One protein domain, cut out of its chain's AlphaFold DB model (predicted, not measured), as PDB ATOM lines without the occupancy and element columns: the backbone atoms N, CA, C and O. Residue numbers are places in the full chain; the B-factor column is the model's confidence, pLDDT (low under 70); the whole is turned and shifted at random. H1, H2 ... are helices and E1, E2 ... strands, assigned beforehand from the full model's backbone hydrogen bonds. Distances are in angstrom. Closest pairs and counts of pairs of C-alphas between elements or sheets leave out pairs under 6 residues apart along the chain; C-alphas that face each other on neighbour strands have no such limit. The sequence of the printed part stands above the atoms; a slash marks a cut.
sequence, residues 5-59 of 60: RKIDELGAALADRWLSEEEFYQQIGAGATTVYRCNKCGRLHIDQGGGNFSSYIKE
ATOM      1  N   ARG A   5     209.328 149.456 208.282       85.12
ATOM      2  CA  ARG A   5     209.579 148.010 208.392       85.12
ATOM      3  C   ARG A   5     208.429 147.260 209.075       85.12
ATOM      4  O   ARG A   5     208.134 146.123 208.722       85.12
ATOM      5  N   LYS A   6     207.779 147.882 210.062       85.50
ATOM      6  CA  LYS A   6     206.658 147.262 210.771       85.50
ATOM      7  C   LYS A   6     205.407 147.177 209.897       85.50
ATOM      8  O   LYS A   6     204.634 146.235 210.035       85.50
ATOM      9  N   ILE A   7     205.224 148.137 208.992       87.12
ATOM     10  CA  ILE A   7     204.155 148.125 207.990       87.12
ATOM     11  C   ILE A   7     204.374 146.958 207.019       87.12
ATOM     12  O   ILE A   7     203.429 146.220 206.750       87.12
ATOM     13  N   ASP A   8     205.614 146.732 206.577       90.12
ATOM     14  CA  ASP A   8     205.953 145.599 205.704       90.12
ATOM     15  C   ASP A   8     205.694 144.247 206.390       90.12
ATOM     16  O   ASP A   8     205.095 143.346 205.798       90.12
ATOM     17  N   GLU A   9     206.086 144.111 207.663       89.19
ATOM     18  CA  GLU A   9     205.830 142.910 208.471       89.19
ATOM     19  C   GLU A   9     204.324 142.634 208.633       89.19
ATOM     20  O   GLU A   9     203.883 141.491 208.491       89.19
ATOM     21  N   LEU A  10     203.519 143.676 208.876       89.62
ATOM     22  CA  LEU A  10     202.057 143.570 208.935       89.62
ATOM     23  C   LEU A  10     201.462 143.167 207.582       89.62
ATOM     24  O   LEU A  10     200.559 142.332 207.537       89.62
ATOM     25  N   GLY A  11     201.975 143.728 206.484       89.94
ATOM     26  CA  GLY A  11     201.561 143.374 205.128       89.94
ATOM     27  C   GLY A  11     201.811 141.899 204.813       89.94
ATOM     28  O   GLY A  11     200.919 141.220 204.309       89.94
ATOM     29  N   ALA A  12     202.984 141.378 205.179       91.94
ATOM     30  CA  ALA A  12     203.303 139.959 205.032       91.94
ATOM     31  C   ALA A  12     202.377 139.066 205.876       91.94
ATOM     32  O   ALA A  12     201.887 138.052 205.383       91.94
ATOM     33  N   ALA A  13     202.086 139.460 207.121       89.75
ATOM     34  CA  ALA A  13     201.189 138.708 207.996       89.75
ATOM     35  C   ALA A  13     199.750 138.651 207.455       89.75
ATOM     36  O   ALA A  13     199.135 137.588 207.484       89.75
ATOM     37  N   LEU A  14     199.237 139.769 206.930       91.31
ATOM     38  CA  LEU A  14     197.903 139.852 206.322       91.31
ATOM     39  C   LEU A  14     197.797 139.068 205.006       91.31
ATOM     40  O   LEU A  14     196.711 138.605 204.660       91.31
ATOM     41  N   ALA A  15     198.902 138.927 204.270       91.94
ATOM     42  CA  ALA A  15     198.953 138.120 203.053       91.94
ATOM     43  C   ALA A  15     198.927 136.609 203.345       91.94
ATOM     44  O   ALA A  15     198.384 135.848 202.546       91.94
ATOM     45  N   ASP A  16     199.504 136.182 204.472       92.12
ATOM     46  CA  ASP A  16     199.536 134.778 204.901       92.12
ATOM     47  C   ASP A  16     198.230 134.347 205.585       92.12
ATOM     48  O   ASP A  16     197.689 133.276 205.301       92.12
ATOM     49  N   ARG A  17     197.683 135.194 206.468       91.25
ATOM     50  CA  ARG A  17     196.458 134.890 207.212       91.25
ATOM     51  C   ARG A  17     195.634 136.125 207.540       91.25
ATOM     52  O   ARG A  17     196.143 137.230 207.703       91.25
ATOM     53  N   TRP A  18     194.343 135.902 207.768       91.12
ATOM     54  CA  TRP A  18     193.502 136.925 208.374       91.12
ATOM     55  C   TRP A  18     193.930 137.183 209.827       91.12
ATOM     56  O   TRP A  18     194.178 136.246 210.594       91.12
ATOM     57  N   LEU A  19     193.997 138.461 210.196       90.31
ATOM     58  CA  LEU A  19     194.223 138.916 211.564       90.31
ATOM     59  C   LEU A  19     192.903 139.431 212.132       90.31
ATOM     60  O   LEU A  19     192.181 140.175 211.466       90.31
ATOM     61  N   SER A  20     192.594 139.069 213.374       93.44
ATOM     62  CA  SER A  20     191.566 139.789 214.125       93.44
ATOM     63  C   SER A  20     192.000 141.239 214.379       93.44
ATOM     64  O   SER A  20     193.188 141.568 214.360       93.44
ATOM     65  N   GLU A  21     191.029 142.115 214.638       90.00
ATOM     66  CA  GLU A  21     191.295 143.518 214.971       90.00
ATOM     67  C   GLU A  21     192.233 143.646 216.186       90.00
ATOM     68  O   GLU A  21     193.184 144.428 216.167       90.00
ATOM     69  N   GLU A  22     192.021 142.822 217.213       90.81
ATOM     70  CA  GLU A  22     192.865 142.795 218.409       90.81
ATOM     71  C   GLU A  22     194.311 142.395 218.082       90.81
ATOM     72  O   GLU A  22     195.247 143.095 218.469       90.81
ATOM     73  N   GLU A  23     194.512 141.316 217.320       88.00
ATOM     74  CA  GLU A  23     195.850 140.877 216.906       88.00
ATOM     75  C   GLU A  23     196.564 141.930 216.055       88.00
ATOM     76  O   GLU A  23     197.772 142.131 216.198       88.00
ATOM     77  N   PHE A  24     195.829 142.611 215.177       89.31
ATOM     78  CA  PHE A  24     196.370 143.677 214.345       89.31
ATOM     79  C   PHE A  24     196.908 144.829 215.203       89.31
ATOM     80  O   PHE A  24     198.066 145.231 215.047       89.31
ATOM     81  N   TYR A  25     196.120 145.315 216.165       86.38
ATOM     82  CA  TYR A  25     196.562 146.392 217.054       86.38
ATOM     83  C   TYR A  25     197.662 145.959 218.027       86.38
ATOM     84  O   TYR A  25     198.553 146.762 218.308       86.38
ATOM     85  N   GLN A  26     197.667 144.707 218.491       85.88
ATOM     86  CA  GLN A  26     198.778 144.156 219.276       85.88
ATOM     87  C   GLN A  26     200.083 144.168 218.477       85.88
ATOM     88  O   GLN A  26     201.124 144.601 218.978       85.88
ATOM     89  N   GLN A  27     200.033 143.762 217.206       84.38
ATOM     90  CA  GLN A  27     201.206 143.818 216.343       84.38
ATOM     91  C   GLN A  27     201.652 145.250 216.064       84.38
ATOM     92  O   GLN A  27     202.850 145.496 216.093       84.38
ATOM     93  N   ILE A  28     200.740 146.202 215.854       84.06
ATOM     94  CA  ILE A  28     201.104 147.623 215.724       84.06
ATOM     95  C   ILE A  28     201.772 148.137 217.002       84.06
ATOM     96  O   ILE A  28     202.801 148.806 216.925       84.06
ATOM     97  N   GLY A  29     201.197 147.831 218.168       76.75
ATOM     98  CA  GLY A  29     201.718 148.253 219.466       76.75
ATOM     99  C   GLY A  29     203.134 147.739 219.726       76.75
ATOM    100  O   GLY A  29     203.955 148.455 220.303       76.75
ATOM    101  N   ALA A  30     203.454 146.539 219.236       72.44
ATOM    102  CA  ALA A  30     204.797 145.977 219.271       72.44
ATOM    103  C   ALA A  30     205.755 146.757 218.346       72.44
ATOM    104  O   ALA A  30     205.908 146.450 217.163       72.44
ATOM    105  N   GLY A  31     206.428 147.763 218.913       67.62
ATOM    106  CA  GLY A  31     207.384 148.628 218.212       67.62
ATOM    107  C   GLY A  31     206.819 149.986 217.789       67.62
ATOM    108  O   GLY A  31     207.502 150.735 217.087       67.62
ATOM    109  N   ALA A  32     205.594 150.330 218.202       73.25
ATOM    110  CA  ALA A  32     205.077 151.682 218.040       73.25
ATOM    111  C   ALA A  32     205.763 152.644 219.015       73.25
ATOM    112  O   ALA A  32     205.794 152.428 220.225       73.25
ATOM    113  N   THR A  33     206.245 153.762 218.479       78.56
ATOM    114  CA  THR A  33     206.803 154.849 219.281       78.56
ATOM    115  C   THR A  33     205.708 155.854 219.613       78.56
ATOM    116  O   THR A  33     205.128 156.470 218.708       78.56
ATOM    117  N   THR A  34     205.455 156.078 220.896       80.69
ATOM    118  CA  THR A  34     204.576 157.147 221.374       80.69
ATOM    119  C   THR A  34     205.407 158.386 221.671       80.69
ATOM    120  O   THR A  34     206.380 158.340 222.419       80.69
ATOM    121  N   VAL A  35     205.022 159.512 221.073       83.56
ATOM    122  CA  VAL A  35     205.659 160.808 221.317       83.56
ATOM    123  C   VAL A  35     204.676 161.680 222.080       83.56
ATOM    124  O   VAL A  35     203.568 161.931 221.610       83.56
ATOM    125  N   TYR A  36     205.084 162.140 223.256       83.69
ATOM    126  CA  TYR A  36     204.287 163.002 224.118       83.69
ATOM    127  C   TYR A  36     205.008 164.326 224.361       83.69
ATOM    128  O   TYR A  36     206.120 164.352 224.883       83.69
ATOM    129  N   ARG A  37     204.362 165.446 224.030       84.69
ATOM    130  CA  ARG A  37     204.879 166.779 224.357       84.69
ATOM    131  C   ARG A  37     204.455 167.167 225.771       84.69
ATOM    132  O   ARG A  37     203.269 167.325 226.049       84.69
ATOM    133  N   CYS A  38     205.424 167.347 226.667       84.44
ATOM    134  CA  CYS A  38     205.159 167.741 228.045       84.44
ATOM    135  C   CYS A  38     205.210 169.264 228.210       84.44
ATOM    136  O   CYS A  38     206.282 169.872 228.228       84.44
ATOM    137  N   ASN A  39     204.046 169.872 228.440       83.19
ATOM    138  CA  ASN A  39     203.918 171.321 228.637       83.19
ATOM    139  C   ASN A  39     204.561 171.829 229.942       83.19
ATOM    140  O   ASN A  39     204.794 173.024 230.075       83.19
ATOM    141  N   LYS A  40     204.849 170.948 230.913       85.00
ATOM    142  CA  LYS A  40     205.472 171.338 232.192       85.00
ATOM    143  C   LYS A  40     206.989 171.484 232.103       85.00
ATOM    144  O   LYS A  40     207.545 172.367 232.740       85.00
ATOM    145  N   CYS A  41     207.661 170.604 231.360       85.88
ATOM    146  CA  CYS A  41     209.124 170.609 231.254       85.88
ATOM    147  C   CYS A  41     209.638 171.094 229.889       85.88
ATOM    148  O   CYS A  41     210.849 171.249 229.735       85.88
ATOM    149  N   GLY A  42     208.746 171.328 228.918       79.81
ATOM    150  CA  GLY A  42     209.098 171.792 227.572       79.81
ATOM    151  C   GLY A  42     209.885 170.760 226.761       79.81
ATOM    152  O   GLY A  42     210.761 171.130 225.984       79.81
ATOM    153  N   ARG A  43     209.646 169.463 226.996       83.12
ATOM    154  CA  ARG A  43     210.355 168.357 226.328       83.12
ATOM    155  C   ARG A  43     209.376 167.432 225.616       83.12
ATOM    156  O   ARG A  43     208.267 167.200 226.101       83.12
ATOM    157  N   LEU A  44     209.829 166.848 224.512       84.69
ATOM    158  CA  LEU A  44     209.205 165.674 223.910       84.69
ATOM    159  C   LEU A  44     209.697 164.433 224.638       84.69
ATOM    160  O   LEU A  44     210.897 164.186 224.682       84.69
ATOM    161  N   HIS A  45     208.775 163.658 225.183       83.12
ATOM    162  CA  HIS A  45     209.017 162.342 225.745       83.12
ATOM    163  C   HIS A  45     208.744 161.286 224.683       83.12
ATOM    164  O   HIS A  45     207.718 161.333 224.002       83.12
ATOM    165  N   ILE A  46     209.664 160.340 224.554       82.62
ATOM    166  CA  ILE A  46     209.582 159.251 223.588       82.62
ATOM    167  C   ILE A  46     209.461 157.951 224.381       82.62
ATOM    168  O   ILE A  46     210.353 157.612 225.160       82.62
ATOM    169  N   ASP A  47     208.345 157.256 224.196       80.00
ATOM    170  CA  ASP A  47     208.106 155.900 224.685       80.00
ATOM    171  C   ASP A  47     208.221 154.943 223.497       80.00
ATOM    172  O   ASP A  47     207.509 155.087 222.504       80.00
ATOM    173  N   GLN A  48     209.152 153.999 223.585       71.00
ATOM    174  CA  GLN A  48     209.381 152.976 222.558       71.00
ATOM    175  C   GLN A  48     208.539 151.709 222.799       71.00
ATOM    176  O   GLN A  48     208.776 150.681 222.165       71.00
ATOM    177  N   GLY A  49     207.571 151.780 223.715       63.59
ATOM    178  CA  GLY A  49     206.670 150.700 224.092       63.59
ATOM    179  C   GLY A  49     206.796 150.348 225.576       63.59
ATOM    180  O   GLY A  49     207.877 150.393 226.163       63.59
ATOM    181  N   GLY A  50     205.676 149.944 226.183       63.84
ATOM    182  CA  GLY A  50     205.627 149.503 227.581       63.84
ATOM    183  C   GLY A  50     205.355 150.609 228.607       63.84
ATOM    184  O   GLY A  50     205.469 150.350 229.803       63.84
ATOM    185  N   GLY A  51     204.986 151.820 228.171       63.12
ATOM    186  CA  GLY A  51     204.581 152.914 229.062       63.12
ATOM    187  C   GLY A  51     205.747 153.608 229.768       63.12
ATOM    188  O   GLY A  51     205.526 154.359 230.719       63.12
ATOM    189  N   ASN A  52     206.981 153.369 229.314       64.00
ATOM    190  CA  ASN A  52     208.189 153.927 229.906       64.00
ATOM    191  C   ASN A  52     208.841 154.926 228.950       64.00
ATOM    192  O   ASN A  52     209.470 154.572 227.956       64.00
ATOM    193  N   PHE A  53     208.761 156.204 229.311       70.44
ATOM    194  CA  PHE A  53     209.420 157.284 228.585       70.44
ATOM    195  C   PHE A  53     210.920 157.302 228.904       70.44
ATOM    196  O   PHE A  53     211.368 157.988 229.823       70.44
ATOM    197  N   SER A  54     211.700 156.522 228.158       67.44
ATOM    198  CA  SER A  54     213.141 156.340 228.383       67.44
ATOM    199  C   SER A  54     214.006 157.458 227.793       67.44
ATOM    200  O   SER A  54     215.170 157.590 228.162       67.44
ATOM    201  N   SER A  55     213.458 158.268 226.882       71.38
ATOM    202  CA  SER A  55     214.209 159.291 226.144       71.38
ATOM    203  C   SER A  55     213.441 160.608 226.040       71.38
ATOM    204  O   SER A  55     212.208 160.619 225.988       71.38
ATOM    205  N   TYR A  56     214.168 161.731 225.993       75.62
ATOM    206  CA  TYR A  56     213.578 163.050 225.759       75.62
ATOM    207  C   TYR A  56     214.404 163.925 224.815       75.62
ATOM    208  O   TYR A  56     215.632 163.860 224.806       75.62
ATOM    209  N   ILE A  57     213.718 164.790 224.066       75.88
ATOM    210  CA  ILE A  57     214.317 165.816 223.200       75.88
ATOM    211  C   ILE A  57     213.820 167.187 223.669       75.88
ATOM    212  O   ILE A  57     212.628 167.366 223.935       75.88
ATOM    213  N   LYS A  58     214.731 168.155 223.805       73.38
ATOM    214  CA  LYS A  58     214.371 169.558 224.041       73.38
ATOM    215  C   LYS A  58     214.035 170.185 222.691       73.38
ATOM    216  O   LYS A  58     214.868 170.148 221.792       73.38
ATOM    217  N   GLU A  59     212.829 170.715 222.549       63.03
ATOM    218  CA  GLU A  59     212.444 171.421 221.326       63.03
ATOM    219  C   GLU A  59     213.074 172.823 221.360       63.03
ATOM    220  O   GLU A  59     212.963 173.516 222.374       63.03
TER     221      GLU A  59
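What this domain is: This is residues 5 to 59 of the 60 residues of an uncharacterized protein of Pseudomonas atacamensis (UniProt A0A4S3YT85). Two parts sit end to end along a rod: a helical hairpin of H1 and H2 at one end, and a three-stranded antiparallel sheet at the other, joined by residues 30 to 33. The printed part has 55 residues, in the order H1 H2 E1 E2 E3, with sheet order E1 - E2 - E3, a meander, each strand the antiparallel neighbour of the one before. The class is mixed; the whole is only just loose, close to extended, with a radius of gyration of the C-alphas of 14.9 A and spans of 45 by 19 by 15 A.

Where its parts are: H1, residues 5 to 16, begins at C-alpha 5 (209.579, 148.010, 208.392) and is 17.0 A long. H2 is residues 21 to 29, 12.3 A. E1 is residues 34 to 38, E2 residues 43 to 47, and E3 residues 53 to 58, 14.0 A, ending at C-alpha 58 (214.371, 169.558, 224.041).

How they stand to each other: H1 touches H2 with residues 6 to 10 alone, the closest C-alphas, of Lys 6 and Ile 28, being 7.5 A apart. They run opposite ways at a shallow tilt of 26 degrees. In both helices every O i to N i+4 pair is within hydrogen-bond range. Neither helix is on the sheet. E1 and E2 form a hairpin at 155 degrees, with N 36 and O 45 at 2.9 A. E2 and E3 form another at 152 degrees, with N 46 and O 55 at 2.9 A.

The domain as a whole: The C-alphas farthest apart, of Asp 16 and Lys 40, are 46.0 A apart. The printed part has no cut, and its four links are tight. The pLDDT is under 70 at residues 31, 49 to 52, 54 and 59.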